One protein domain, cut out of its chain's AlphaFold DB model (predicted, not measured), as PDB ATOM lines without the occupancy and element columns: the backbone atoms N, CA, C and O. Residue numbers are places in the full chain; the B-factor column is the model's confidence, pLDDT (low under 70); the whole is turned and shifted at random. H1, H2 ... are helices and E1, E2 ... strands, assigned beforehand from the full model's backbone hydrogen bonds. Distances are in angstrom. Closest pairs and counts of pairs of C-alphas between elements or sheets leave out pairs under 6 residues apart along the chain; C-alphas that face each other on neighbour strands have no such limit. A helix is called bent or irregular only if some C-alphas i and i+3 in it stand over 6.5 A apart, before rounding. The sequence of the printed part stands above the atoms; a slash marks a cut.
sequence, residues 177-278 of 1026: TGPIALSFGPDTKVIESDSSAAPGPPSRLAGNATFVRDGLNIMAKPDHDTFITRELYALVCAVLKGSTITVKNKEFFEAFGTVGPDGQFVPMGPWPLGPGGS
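Overview. This is residues 177 to 278 of the 1026 residues of an uncharacterized protein of Rickenella mellea (UniProt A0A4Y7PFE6). One long helix, H2, runs through the middle, with a small two-stranded hairpin on either side of it: E1 and E2 on one side, E3 and E4, farther off, on the other. Short H1 folds back at the beginning of H2, short H3 lies on the E3 and E4 side, and residues 194 to 210 make a wide loop beyond E1 and E2. The printed part has 102 residues with three named helices and four named strands, in the order E1, E2, H1, H2, H3, E3, E4; each sheet has two antiparallel strands. The class is mixed, helices and strands, with 47 residues, under half, in named elements. The whole is compact, with a radius of gyration of the C-alphas of 14.7 A and spans of 43 by 36 by 24 A.

Arrangement. Begin with E1, residues 180 to 184, and E2, residues 190 to 193, an antiparallel hairpin at 142 degrees; look for N 182 and O 191, 2.9 A apart, and N 191 and O 183, 2.8 A apart, both within hydrogen-bond range. Next comes H1, residues 211 to 217; its closest C-alpha pair with E1 is Phe 211 and Leu 182, 5.0 A apart. H2, residues 221 to 239, touches H1 with residues 224 to 228 alone, the closest C-alphas being those of Leu 216 and His 224, 6.3 A apart. This helical hairpin has a shallow tilt of 22 degrees, opposite ways. The closest C-alphas of E2 and H2 are those of Ser 193 and Leu 235, 5.5 A apart. H3, residues 249 to 254, is close but not clearly touching H2; their closest C-alphas, those of Phe 253 and Thr 229, are 7.4 A apart. E3, residues 257 to 259, and E4, residues 265 to 267, form an antiparallel hairpin at 162 degrees, with N 266 and O 258 at 2.8 A. H2 and E3 are near each other, while H2 and E4 are apart. In H2 and H3 every O i to N i+4 pair is within hydrogen-bond range; in H1 it is 1 of 3, beside 1 of 4 O i to N i+3 pairs.

Along the chain. Find C-alpha 180 at (172.530, 188.368, 137.990), where E1 begins; E1 is 11.9 A long and E2 9.6 A. H1, 9.3 A, is irregular: C-alphas 213 and 216 are 7.2 A apart. H2 runs 27.0 A from C-alpha 221 at (156.628, 182.628, 130.644). H3 measures 8.7 A, E3 6.7 A and E4 6.2 A, ending at C-alpha 267, (149.325, 194.479, 134.250).

Size, cuts and confidence. The two C-alphas farthest apart, those of Pro 201 and Asp 262, are 45.1 A apart. The printed part has no cut. The link from E2 to H1 is long, with 17 residues. The mean pLDDT of the printed part is 83.7; look for values under 70 at residues 186, 188 and 194 to 208.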
ATOM      1  N   THR A 177     174.442 186.863 146.583       81.44
ATOM      2  CA  THR A 177     175.809 187.346 146.867       81.44
ATOM      3  C   THR A 177     176.643 187.596 145.609       81.44
ATOM      4  O   THR A 177     177.832 187.895 145.713       81.44
ATOM      5  N   GLY A 178     176.043 187.485 144.423       76.81
ATOM      6  CA  GLY A 178     176.684 187.795 143.148       76.81
ATOM      7  C   GLY A 178     175.722 188.468 142.164       76.81
ATOM      8  O   GLY A 178     174.505 188.423 142.379       76.81
ATOM      9  N   PRO A 179     176.249 189.080 141.089       80.31
ATOM     10  CA  PRO A 179     175.414 189.734 140.093       80.31
ATOM     11  C   PRO A 179     174.581 188.722 139.304       80.31
ATOM     12  O   PRO A 179     175.041 187.617 138.999       80.31
ATOM     13  N   ILE A 180     173.369 189.124 138.921       85.62
ATOM     14  CA  ILE A 180     172.530 188.368 137.990       85.62
ATOM     15  C   ILE A 180     172.607 189.004 136.605       85.62
ATOM     16  O   ILE A 180     172.255 190.167 136.428       85.62
ATOM     17  N   ALA A 181     173.019 188.220 135.607       88.69
ATOM     18  CA  ALA A 181     173.048 188.632 134.207       88.69
ATOM     19  C   ALA A 181     171.620 188.791 133.653       88.69
ATOM     20  O   ALA A 181     170.993 187.827 133.201       88.69
ATOM     21  N   LEU A 182     171.093 190.014 133.694       89.81
ATOM     22  CA  LEU A 182     169.710 190.301 133.339       89.81
ATOM     23  C   LEU A 182     169.525 190.373 131.822       89.81
ATOM     24  O   LEU A 182     168.702 189.643 131.272       89.81
ATOM     25  N   SER A 183     170.291 191.221 131.133       89.69
ATOM     26  CA  SER A 183     170.152 191.457 129.686       89.69
ATOM     27  C   SER A 183     171.452 191.958 129.043       89.69
ATOM     28  O   SER A 183     172.467 192.111 129.719       89.69
ATOM     29  N   PHE A 184     171.443 192.205 127.730       82.38
ATOM     30  CA  PHE A 184     172.537 192.875 127.020       82.38
ATOM     31  C   PHE A 184     172.198 194.341 126.758       82.38
ATOM     32  O   PHE A 184     171.122 194.656 126.255       82.38
ATOM     33  N   GLY A 185     173.146 195.228 127.050       73.25
ATOM     34  CA  GLY A 185     173.124 196.617 126.611       73.25
ATOM     35  C   GLY A 185     173.537 196.783 125.137       73.25
ATOM     36  O   GLY A 185     174.061 195.843 124.533       73.25
ATOM     37  N   PRO A 186     173.361 197.994 124.567       62.72
ATOM     38  CA  PRO A 186     173.644 198.295 123.157       62.72
ATOM     39  C   PRO A 186     175.077 197.953 122.723       62.72
ATOM     40  O   PRO A 186     175.296 197.493 121.608       62.72
ATOM     41  N   ASP A 187     176.043 198.102 123.634       70.88
ATOM     42  CA  ASP A 187     177.465 197.833 123.390       70.88
ATOM     43  C   ASP A 187     177.880 196.399 123.760       70.88
ATOM     44  O   ASP A 187     179.037 196.158 124.103       70.88
ATOM     45  N   THR A 188     176.950 195.438 123.782       58.88
ATOM     46  CA  THR A 188     177.173 194.036 124.211       58.88
ATOM     47  C   THR A 188     177.617 193.854 125.672       58.88
ATOM     48  O   THR A 188     177.970 192.750 126.085       58.88
ATOM     49  N   LYS A 189     177.566 194.909 126.496       74.44
ATOM     50  CA  LYS A 189     177.807 194.806 127.945       74.44
ATOM     51  C   LYS A 189     176.610 194.141 128.617       74.44
ATOM     52  O   LYS A 189     175.481 194.559 128.379       74.44
ATOM     53  N   VAL A 190     176.843 193.133 129.451       77.12
ATOM     54  CA  VAL A 190     175.778 192.526 130.256       77.12
ATOM     55  C   VAL A 190     175.298 193.552 131.284       77.12
ATOM     56  O   VAL A 190     176.105 194.150 131.991       77.12
ATOM     57  N   ILE A 191     173.989 193.787 131.323       80.19
ATOM     58  CA  ILE A 191     173.322 194.525 132.391       80.19
ATOM     59  C   ILE A 191     173.134 193.534 133.531       80.19
ATOM     60  O   ILE A 191     172.407 192.550 133.389       80.19
ATOM     61  N   GLU A 192     173.816 193.791 134.639       82.69
ATOM     62  CA  GLU A 192     173.735 192.977 135.842       82.69
ATOM     63  C   GLU A 192     172.874 193.684 136.893       82.69
ATOM     64  O   GLU A 192     173.030 194.887 137.120       82.69
ATOM     65  N   SER A 193     171.968 192.953 137.542       78.06
ATOM     66  CA  SER A 193     171.356 193.417 138.786       78.06
ATOM     67  C   SER A 193     172.258 193.006 139.949       78.06
ATOM     68  O   SER A 193     172.362 191.830 140.300       78.06
ATOM     69  N   ASP A 194     172.949 193.980 140.543       64.69
ATOM     70  CA  ASP A 194     173.611 193.795 141.833       64.69
ATOM     71  C   ASP A 194     172.630 194.192 142.941       64.69
ATOM     72  O   ASP A 194     172.483 195.360 143.303       64.69
ATOM     73  N   SER A 195     171.878 193.209 143.432       50.56
ATOM     74  CA  SER A 195     170.956 193.391 144.557       50.56
ATOM     75  C   SER A 195     171.642 193.238 145.920       50.56
ATOM     76  O   SER A 195     170.973 193.329 146.953       50.56
ATOM     77  N   SER A 196     172.947 192.955 145.956       46.84
ATOM     78  CA  SER A 196     173.654 192.668 147.197       46.84
ATOM     79  C   SER A 196     173.977 193.964 147.958       46.84
ATOM     80  O   SER A 196     174.513 194.931 147.426       46.84
ATOM     81  N   ALA A 197     173.647 194.013 149.254       36.47
ATOM     82  CA  ALA A 197     174.126 195.076 150.146       36.47
ATOM     83  C   ALA A 197     175.616 194.906 150.517       36.47
ATOM     84  O   ALA A 197     176.172 195.750 151.219       36.47
ATOM     85  N   ALA A 198     176.249 193.814 150.078       38.34
ATOM     86  CA  ALA A 198     177.633 193.467 150.363       38.34
ATOM     87  C   ALA A 198     178.369 193.238 149.036       38.34
ATOM     88  O   ALA A 198     177.897 192.420 148.260       38.34
ATOM     89  N   PRO A 199     179.512 193.898 148.779       36.44
ATOM     90  CA  PRO A 199     180.232 193.773 147.515       36.44
ATOM     91  C   PRO A 199     180.655 192.316 147.275       36.44
ATOM     92  O   PRO A 199     181.588 191.816 147.907       36.44
ATOM     93  N   GLY A 200     179.943 191.629 146.384       40.75
ATOM     94  CA  GLY A 200     180.326 190.320 145.864       40.75
ATOM     95  C   GLY A 200     181.405 190.441 144.778       40.75
ATOM     96  O   GLY A 200     181.583 191.513 144.193       40.75
ATOM     97  N   PRO A 201     182.156 189.366 144.486       39.91
ATOM     98  CA  PRO A 201     183.088 189.358 143.364       39.91
ATOM     99  C   PRO A 201     182.331 189.552 142.030       39.91
ATOM    100  O   PRO A 201     181.245 188.990 141.865       39.91
ATOM    101  N   PRO A 202     182.883 190.306 141.057       43.78
ATOM    102  CA  PRO A 202     182.255 190.488 139.747       43.78
ATOM    103  C   PRO A 202     182.069 189.132 139.052       43.78
ATOM    104  O   PRO A 202     183.001 188.318 139.012       43.78
ATOM    105  N   SER A 203     180.867 188.873 138.520       44.81
ATOM    106  CA  SER A 203     180.574 187.592 137.873       44.81
ATOM    107  C   SER A 203     181.484 187.411 136.655       44.81
ATOM    108  O   SER A 203     181.682 188.315 135.838       44.81
ATOM    109  N   ARG A 204     182.084 186.224 136.523       48.06
ATOM    110  CA  ARG A 204     182.697 185.810 135.259       48.06
ATOM    111  C   ARG A 204     181.543 185.590 134.290       48.06
ATOM    112  O   ARG A 204     180.893 184.553 134.367       48.06
ATOM    113  N   LEU A 205     181.295 186.595 133.450       46.47
ATOM    114  CA  LEU A 205     180.272 186.637 132.406       46.47
ATOM    115  C   LEU A 205     179.938 185.234 131.886       46.47
ATOM    116  O   LEU A 205     180.782 184.570 131.273       46.47
ATOM    117  N   ALA A 206     178.701 184.802 132.140       50.69
ATOM    118  CA  ALA A 206     178.101 183.665 131.464       50.69
ATOM    119  C   ALA A 206     178.355 183.824 129.961       50.69
ATOM    120  O   ALA A 206     178.169 184.916 129.422       50.69
ATOM    121  N   GLY A 207     178.817 182.764 129.294       53.25
ATOM    122  CA  GLY A 207     179.040 182.759 127.850       53.25
ATOM    123  C   GLY A 207     177.751 183.152 127.136       53.25
ATOM    124  O   GLY A 207     176.870 182.331 126.930       53.25
ATOM    125  N   ASN A 208     177.610 184.438 126.838       63.81
ATOM    126  CA  ASN A 208     176.455 185.078 126.233       63.81
ATOM    127  C   ASN A 208     175.076 184.860 126.896       63.81
ATOM    128  O   ASN A 208     174.123 185.363 126.318       63.81
ATOM    129  N   ALA A 209     174.895 184.153 128.017       79.62
ATOM    130  CA  ALA A 209     173.555 183.842 128.545       79.62
ATOM    131  C   ALA A 209     173.003 184.930 129.489       79.62
ATOM    132  O   ALA A 209     173.717 185.405 130.368       79.62
ATOM    133  N   THR A 210     171.733 185.310 129.328       90.06
ATOM    134  CA  THR A 210     171.036 186.306 130.168       90.06
ATOM    135  C   THR A 210     169.618 185.854 130.481       90.06
ATOM    136  O   THR A 210     169.000 185.168 129.669       90.06
ATOM    137  N   PHE A 211     169.061 186.269 131.618       92.06
ATOM    138  CA  PHE A 211     167.700 185.874 131.981       92.06
ATOM    139  C   PHE A 211     166.648 186.402 131.002       92.06
ATOM    140  O   PHE A 211     165.751 185.644 130.661       92.06
ATOM    141  N   VAL A 212     166.787 187.625 130.473       92.44
ATOM    142  CA  VAL A 212     165.836 188.176 129.484       92.44
ATOM    143  C   VAL A 212     165.803 187.348 128.198       92.44
ATOM    144  O   VAL A 212     164.746 187.196 127.587       92.44
ATOM    145  N   ARG A 213     166.958 186.844 127.744       88.19
ATOM    146  CA  ARG A 213     167.040 186.107 126.478       88.19
ATOM    147  C   ARG A 213     166.791 184.614 126.659       88.19
ATOM    148  O   ARG A 213     166.067 184.016 125.872       88.19
ATOM    149  N   ASP A 214     167.423 184.021 127.663       89.25
ATOM    150  CA  ASP A 214     167.545 182.572 127.821       89.25
ATOM    151  C   ASP A 214     166.704 182.036 128.988       89.25
ATOM    152  O   ASP A 214     166.525 180.826 129.108       89.25
ATOM    153  N   GLY A 215     166.141 182.906 129.834       92.00
ATOM    154  CA  GLY A 215     165.348 182.505 130.997       92.00
ATOM    155  C   GLY A 215     164.072 181.744 130.630       92.00
ATOM    156  O   GLY A 215     163.669 180.848 131.364       92.00
ATOM    157  N   LEU A 216     163.483 182.008 129.458       91.31
ATOM    158  CA  LEU A 216     162.338 181.246 128.933       91.31
ATOM    159  C   LEU A 216     162.659 179.773 128.627       91.31
ATOM    160  O   LEU A 216     161.739 178.965 128.496       91.31
ATOM    161  N   ASN A 217     163.942 179.412 128.531       89.81
ATOM    162  CA  ASN A 217     164.365 178.023 128.341       89.81
ATOM    163  C   ASN A 217     164.286 177.215 129.646       89.81
ATOM    164  O   ASN A 217     164.345 175.988 129.607       89.81
ATOM    165  N   ILE A 218     164.199 177.896 130.793       92.38
ATOM    166  CA  ILE A 218     164.269 177.284 132.124       92.38
ATOM    167  C   ILE A 218     163.152 177.742 133.072       92.38
ATOM    168  O   ILE A 218     163.085 177.241 134.187       92.38
ATOM    169  N   MET A 219     162.284 178.669 132.661       94.06
ATOM    170  CA  MET A 219     161.145 179.168 133.440       94.06
ATOM    171  C   MET A 219     159.887 179.217 132.570       94.06
ATOM    172  O   MET A 219     159.955 179.442 131.355       94.06
ATOM    173  N   ALA A 220     158.716 179.070 133.191       92.06
ATOM    174  CA  ALA A 220     157.462 179.372 132.516       92.06
ATOM    175  C   ALA A 220     157.380 180.876 132.203       92.06
ATOM    176  O   ALA A 220     157.913 181.712 132.932       92.06
ATOM    177  N   LYS A 221     156.694 181.235 131.113       91.88
ATOM    178  CA  LYS A 221     156.628 182.628 130.644       91.88
ATOM    179  C   LYS A 221     156.128 183.621 131.714       91.88
ATOM    180  O   LYS A 221     156.783 184.647 131.874       91.88
ATOM    181  N   PRO A 222     155.042 183.350 132.465       93.19
ATOM    182  CA  PRO A 222     154.582 184.272 133.506       93.19
ATOM    183  C   PRO A 222     155.608 184.478 134.626       93.19
ATOM    184  O   PRO A 222     155.784 185.600 135.102       93.19
ATOM    185  N   ASP A 223     156.312 183.416 135.021       94.19
ATOM    186  CA  ASP A 223     157.304 183.467 136.095       94.19
ATOM    187  C   ASP A 223     158.590 184.169 135.634       94.19
ATOM    188  O   ASP A 223     159.144 184.988 136.364       94.19
ATOM    189  N   HIS A 224     159.006 183.937 134.384       94.75
ATOM    190  CA  HIS A 224     160.070 184.692 133.720       94.75
ATOM    191  C   HIS A 224     159.757 186.193 133.696       94.75
ATOM    192  O   HIS A 224     160.554 186.998 134.173       94.75
ATOM    193  N   ASP A 225     158.590 186.575 133.172       94.81
ATOM    194  CA  ASP A 225     158.212 187.981 133.012       94.81
ATOM    195  C   ASP A 225     158.124 188.684 134.389       94.81
ATOM    196  O   ASP A 225     158.599 189.813 134.551       94.81
ATOM    197  N   THR A 226     157.615 187.977 135.408       94.69
ATOM    198  CA  THR A 226     157.590 188.437 136.809       94.69
ATOM    199  C   THR A 226     159.000 188.636 137.369       94.69
ATOM    200  O   THR A 226     159.297 189.698 137.918       94.69
ATOM    201  N   PHE A 227     159.882 187.645 137.209       95.50
ATOM    202  CA  PHE A 227     161.263 187.692 137.692       95.50
ATOM    203  C   PHE A 227     162.026 188.875 137.088       95.50
ATOM    204  O   PHE A 227     162.609 189.664 137.833       95.50
ATOM    205  N   ILE A 228     161.966 189.053 135.761       95.69
ATOM    206  CA  ILE A 228     162.639 190.157 135.058       95.69
ATOM    207  C   ILE A 228     162.142 191.511 135.560       95.69
ATOM    208  O   ILE A 228     162.946 192.403 135.831       95.69
ATOM    209  N   THR A 229     160.829 191.676 135.712       96.06
ATOM    210  CA  THR A 229     160.247 192.951 136.153       96.06
ATOM    211  C   THR A 229     160.641 193.274 137.593       96.06
ATOM    212  O   THR A 229     160.997 194.412 137.899       96.06
ATOM    213  N   ARG A 230     160.656 192.266 138.473       95.94
ATOM    214  CA  ARG A 230     161.146 192.412 139.848       95.94
ATOM    215  C   ARG A 230     162.647 192.726 139.905       95.94
ATOM    216  O   ARG A 230     163.040 193.563 140.716       95.94
ATOM    217  N   GLU A 231     163.473 192.153 139.026       94.94
ATOM    218  CA  GLU A 231     164.902 192.497 138.921       94.94
ATOM    219  C   GLU A 231     165.121 193.931 138.433       94.94
ATOM    220  O   GLU A 231     165.944 194.653 138.994       94.94
ATOM    221  N   LEU A 232     164.363 194.372 137.424       94.12
ATOM    222  CA  LEU A 232     164.396 195.758 136.955       94.12
ATOM    223  C   LEU A 232     164.008 196.723 138.076       94.12
ATOM    224  O   LEU A 232     164.694 197.719 138.295       94.12
ATOM    225  N   TYR A 233     162.950 196.407 138.823       95.12
ATOM    226  CA  TYR A 233     162.535 197.196 139.977       95.12
ATOM    227  C   TYR A 233     163.633 197.270 141.047       95.12
ATOM    228  O   TYR A 233     163.989 198.360 141.494       95.12
ATOM    229  N   ALA A 234     164.222 196.127 141.420       92.69
ATOM    230  CA  ALA A 234     165.309 196.068 142.394       92.69
ATOM    231  C   ALA A 234     166.528 196.892 141.949       92.69
ATOM    232  O   ALA A 234     167.087 197.636 142.757       92.69
ATOM    233  N   LEU A 235     166.896 196.819 140.665       92.06
ATOM    234  CA  LEU A 235     167.975 197.610 140.075       92.06
ATOM    235  C   LEU A 235     167.682 199.114 140.147       92.06
ATOM    236  O   LEU A 235     168.539 199.883 140.577       92.06
ATOM    237  N   VAL A 236     166.470 199.545 139.785       93.88
ATOM    238  CA  VAL A 236     166.070 200.961 139.872       93.88
ATOM    239  C   VAL A 236     166.115 201.444 141.325       93.88
ATOM    240  O   VAL A 236     166.694 202.495 141.603       93.88
ATOM    241  N   CYS A 237     165.571 200.673 142.272       92.44
ATOM    242  CA  CYS A 237     165.643 201.001 143.697       92.44
ATOM    243  C   CYS A 237     167.091 201.093 144.203       92.44
ATOM    244  O   CYS A 237     167.397 201.970 145.011       92.44
ATOM    245  N   ALA A 238     167.982 200.214 143.735       88.75
ATOM    246  CA  ALA A 238     169.395 200.234 144.099       88.75
ATOM    247  C   ALA A 238     170.114 201.478 143.552       88.75
ATOM    248  O   ALA A 238     170.833 202.137 144.301       88.75
ATOM    249  N   VAL A 239     169.875 201.844 142.289       89.12
ATOM    250  CA  VAL A 239     170.451 203.043 141.651       89.12
ATOM    251  C   VAL A 239     169.983 204.330 142.335       89.12
ATOM    252  O   VAL A 239     170.765 205.261 142.507       89.12
ATOM    253  N   LEU A 240     168.717 204.385 142.754       92.94
ATOM    254  CA  LEU A 240     168.136 205.552 143.422       92.94
ATOM    255  C   LEU A 240     168.410 205.594 144.933       92.94
ATOM    256  O   LEU A 240     167.998 206.547 145.603       92.94
ATOM    257  N   LYS A 241     169.106 204.595 145.488       88.19
ATOM    258  CA  LYS A 241     169.421 204.526 146.916       88.19
ATOM    259  C   LYS A 241     170.268 205.734 147.333       88.19
ATOM    260  O   LYS A 241     171.371 205.935 146.840       88.19
ATOM    261  N   GLY A 242     169.752 206.525 148.275       86.50
ATOM    262  CA  GLY A 242     170.389 207.764 148.742       86.50
ATOM    263  C   GLY A 242     169.983 209.025 147.970       86.50
ATOM    264  O   GLY A 242     170.431 210.112 148.325       86.50
ATOM    265  N   SER A 243     169.124 208.908 146.954       93.38
ATOM    266  CA  SER A 243     168.471 210.054 146.313       93.38
ATOM    267  C   SER A 243     167.167 210.439 147.032       93.38
ATOM    268  O   SER A 243     166.654 209.691 147.863       93.38
ATOM    269  N   THR A 244     166.602 211.600 146.692       94.19
ATOM    270  CA  THR A 244     165.252 212.020 147.118       94.19
ATOM    271  C   THR A 244     164.137 211.414 146.258       94.19
ATOM    272  O   THR A 244     162.958 211.644 146.527       94.19
ATOM    273  N   ILE A 245     164.491 210.655 145.218       94.50
ATOM    274  CA  ILE A 245     163.545 210.060 144.276       94.50
ATOM    275  C   ILE A 245     163.010 208.760 144.876       94.50
ATOM    276  O   ILE A 245     163.773 207.861 145.231       94.50
ATOM    277  N   THR A 246     161.686 208.645 144.955       92.06
ATOM    278  CA  THR A 246     160.997 207.431 145.397       92.06
ATOM    279  C   THR A 246     160.294 206.763 144.220       92.06
ATOM    280  O   THR A 246     159.687 207.423 143.379       92.06
ATOM    281  N   VAL A 247     160.379 205.433 144.149       93.81
ATOM    282  CA  VAL A 247     159.650 204.631 143.159       93.81
ATOM    283  C   VAL A 247     158.431 204.044 143.845       93.81
ATOM    284  O   VAL A 247     158.554 203.341 144.847       93.81
ATOM    285  N   LYS A 248     157.243 204.325 143.319       95.06
ATOM    286  CA  LYS A 248     156.011 203.744 143.845       95.06
ATOM    287  C   LYS A 248     155.842 202.327 143.301       95.06
ATOM    288  O   LYS A 248     155.588 202.151 142.114       95.06
ATOM    289  N   ASN A 249     155.962 201.332 144.182       95.25
ATOM    290  CA  ASN A 249     155.932 199.905 143.840       95.25
ATOM    291  C   ASN A 249     154.747 199.530 142.932       95.25
ATOM    292  O   ASN A 249     154.955 199.029 141.833       95.25
ATOM    293  N   LYS A 250     153.513 199.838 143.351       95.31
ATOM    294  CA  LYS A 250     152.297 199.497 142.597       95.31
ATOM    295  C   LYS A 250     152.291 200.099 141.186       95.31
ATOM    296  O   LYS A 250     152.111 199.364 140.225       95.31
ATOM    297  N   GLU A 251     152.539 201.403 141.075       96.12
ATOM    298  CA  GLU A 251     152.540 202.117 139.789       96.12
ATOM    299  C   GLU A 251     153.659 201.611 138.861       96.12
ATOM    300  O   GLU A 251     153.458 201.521 137.653       96.12
ATOM    301  N   PHE A 252     154.818 201.231 139.416       96.69
ATOM    302  CA  PHE A 252     155.892 200.616 138.637       96.69
ATOM    303  C   PHE A 252     155.441 199.288 138.028       96.69
ATOM    304  O   PHE A 252     155.567 199.115 136.823       96.69
ATOM    305  N   PHE A 253     154.894 198.363 138.825       96.06
ATOM    306  CA  PHE A 253     154.466 197.055 138.317       96.06
ATOM    307  C   PHE A 253     153.255 197.146 137.378       96.06
ATOM    308  O   PHE A 253     153.228 196.419 136.394       96.06
ATOM    309  N   GLU A 254     152.315 198.072 137.601       95.56
ATOM    310  CA  GLU A 254     151.181 198.313 136.692       95.56
ATOM    311  C   GLU A 254     151.614 198.841 135.312       95.56
ATOM    312  O   GLU A 254     150.890 198.661 134.332       95.56
ATOM    313  N   ALA A 255     152.802 199.452 135.210       95.88
ATOM    314  CA  ALA A 255     153.382 199.884 133.937       95.88
ATOM    315  C   ALA A 255     153.975 198.727 133.111       95.88
ATOM    316  O   ALA A 255     154.201 198.882 131.910       95.88
ATOM    317  N   PHE A 256     154.214 197.566 133.729       95.50
ATOM    318  CA  PHE A 256     154.650 196.348 133.051       95.50
ATOM    319  C   PHE A 256     153.504 195.341 132.997       95.50
ATOM    320  O   PHE A 256     152.649 195.275 133.872       95.50
ATOM    321  N   GLY A 257     153.467 194.530 131.950       92.06
ATOM    322  CA  GLY A 257     152.381 193.585 131.755       92.06
ATOM    323  C   GLY A 257     152.604 192.722 130.534       92.06
ATOM    324  O   GLY A 257     153.565 192.900 129.783       92.06
ATOM    325  N   THR A 258     151.706 191.769 130.341       89.44
ATOM    326  CA  THR A 258     151.700 190.924 129.147       89.44
ATOM    327  C   THR A 258     150.528 191.314 128.265       89.44
ATOM    328  O   THR A 258     149.435 191.579 128.758       89.44
ATOM    329  N   VAL A 259     150.760 191.381 126.956       89.81
ATOM    330  CA  VAL A 259     149.683 191.558 125.981       89.81
ATOM    331  C   VAL A 259     149.129 190.173 125.667       89.81
ATOM    332  O   VAL A 259     149.862 189.313 125.170       89.81
ATOM    333  N   GLY A 260     147.865 189.948 126.019       87.00
ATOM    334  CA  GLY A 260     147.153 188.704 125.762       87.00
ATOM    335  C   GLY A 260     146.943 188.442 124.265       87.00
ATOM    336  O   GLY A 260     147.165 189.325 123.433       87.00
ATOM    337  N   PRO A 261     146.494 187.230 123.887       85.69
ATOM    338  CA  PRO A 261     146.176 186.895 122.494       85.69
ATOM    339  C   PRO A 261     145.103 187.801 121.869       85.69
ATOM    340  O   PRO A 261     145.060 187.960 120.653       85.69
ATOM    341  N   ASP A 262     144.244 188.387 122.701       92.94
ATOM    342  CA  ASP A 262     143.186 189.340 122.356       92.94
ATOM    343  C   ASP A 262     143.676 190.798 122.262       92.94
ATOM    344  O   ASP A 262     142.888 191.703 121.992       92.94
ATOM    345  N   GLY A 263     144.970 191.041 122.487       92.62
ATOM    346  CA  GLY A 263     145.557 192.377 122.525       92.62
ATOM    347  C   GLY A 263     145.342 193.121 123.846       92.62
ATOM    348  O   GLY A 263     145.816 194.252 123.968       92.62
ATOM    349  N   GLN A 264     144.668 192.528 124.843       95.56
ATOM    350  CA  GLN A 264     144.479 193.177 126.139       95.56
ATOM    351  C   GLN A 264     145.773 193.167 126.949       95.56
ATOM    352  O   GLN A 264     146.453 192.149 127.077       95.56
ATOM    353  N   PHE A 265     146.116 194.321 127.515       94.06
ATOM    354  CA  PHE A 265     147.245 194.454 128.426       94.06
ATOM    355  C   PHE A 265     146.835 193.990 129.826       94.06
ATOM    356  O   PHE A 265     145.970 194.595 130.459       94.06
ATOM    357  N   VAL A 266     147.469 192.925 130.315       93.06
ATOM    358  CA  VAL A 266     147.303 192.427 131.682       93.06
ATOM    359  C   VAL A 266     148.478 192.940 132.521       93.06
ATOM    360  O   VAL A 266     149.601 192.459 132.315       93.06
ATOM    361  N   PRO A 267     148.259 193.909 133.432       94.69
ATOM    362  CA  PRO A 267     149.325 194.479 134.250       94.69
ATOM    363  C   PRO A 267     149.893 193.445 135.226       94.69
ATOM    364  O   PRO A 267     149.189 192.537 135.677       94.69
ATOM    365  N   MET A 268     151.170 193.591 135.582       95.56
ATOM    366  CA  MET A 268     151.785 192.771 136.621       95.56
ATOM    367  C   MET A 268     151.318 193.209 138.009       95.56
ATOM    368  O   MET A 268     151.127 194.392 138.288       95.56
ATOM    369  N   GLY A 269     151.145 192.233 138.902       94.00
ATOM    370  CA  GLY A 269     150.823 192.507 140.298       94.00
ATOM    371  C   GLY A 269     151.990 193.184 141.033       94.00
ATOM    372  O   GLY A 269     153.149 192.964 140.670       94.00
ATOM    373  N   PRO A 270     151.712 193.978 142.085       95.62
ATOM    374  CA  PRO A 270     152.755 194.573 142.915       95.62
ATOM    375  C   PRO A 270     153.612 193.496 143.597       95.62
ATOM    376  O   PRO A 270     153.224 192.329 143.685       95.62
ATOM    377  N   TRP A 271     154.765 193.901 144.135       96.62
ATOM    378  CA  TRP A 271     155.644 193.034 144.924       96.62
ATOM    379  C   TRP A 271     155.644 193.488 146.394       96.62
ATOM    380  O   TRP A 271     156.453 194.351 146.753       96.62
ATOM    381  N   PRO A 272     154.744 192.948 147.249       96.12
ATOM    382  CA  PRO A 272     154.557 193.416 148.627       96.12
ATOM    383  C   PRO A 272     155.831 193.357 149.471       96.12
ATOM    384  O   PRO A 272     156.150 194.329 150.155       96.12
ATOM    385  N   LEU A 273     156.581 192.254 149.364       95.31
ATOM    386  CA  LEU A 273     157.859 192.023 150.048       95.31
ATOM    387  C   LEU A 273     159.080 192.552 149.271       95.31
ATOM    388  O   LEU A 273     160.222 192.302 149.660       95.31
ATOM    389  N   GLY A 274     158.864 193.299 148.185       93.81
ATOM    390  CA  GLY A 274     159.926 193.981 147.453       93.81
ATOM    391  C   GLY A 274     160.443 195.232 148.176       93.81
ATOM    392  O   GLY A 274     159.813 195.727 149.116       93.81
ATOM    393  N   PRO A 275     161.582 195.805 147.744       91.31
ATOM    394  CA  PRO A 275     162.081 197.072 148.281       91.31
ATOM    395  C   PRO A 275     161.035 198.194 148.160       91.31
ATOM    396  O   PRO A 275     160.596 198.519 147.063       91.31
ATOM    397  N   GLY A 276     160.597 198.787 149.272       89.31
ATOM    398  CA  GLY A 276     159.544 199.818 149.246       89.31
ATOM    399  C   GLY A 276     158.139 199.306 148.882       89.31
ATOM    400  O   GLY A 276     157.271 200.108 148.541       89.31
ATOM    401  N   GLY A 277     157.908 197.989 148.928       92.50
ATOM    402  CA  GLY A 277     156.572 197.396 148.827       92.50
ATOM    403  C   GLY A 277     155.710 197.663 150.068       92.50
ATOM    404  O   GLY A 277     156.182 198.197 151.075       92.50
ATOM    405  N   SER A 278     154.432 197.274 150.009       94.31
ATOM    406  CA  SER A 278     153.471 197.474 151.110       94.31
ATOM    407  C   SER A 278     153.865 196.766 152.410       94.31
ATOM    408  O   SER A 278     153.396 197.148 153.478       94.31
TER     409      SER A 278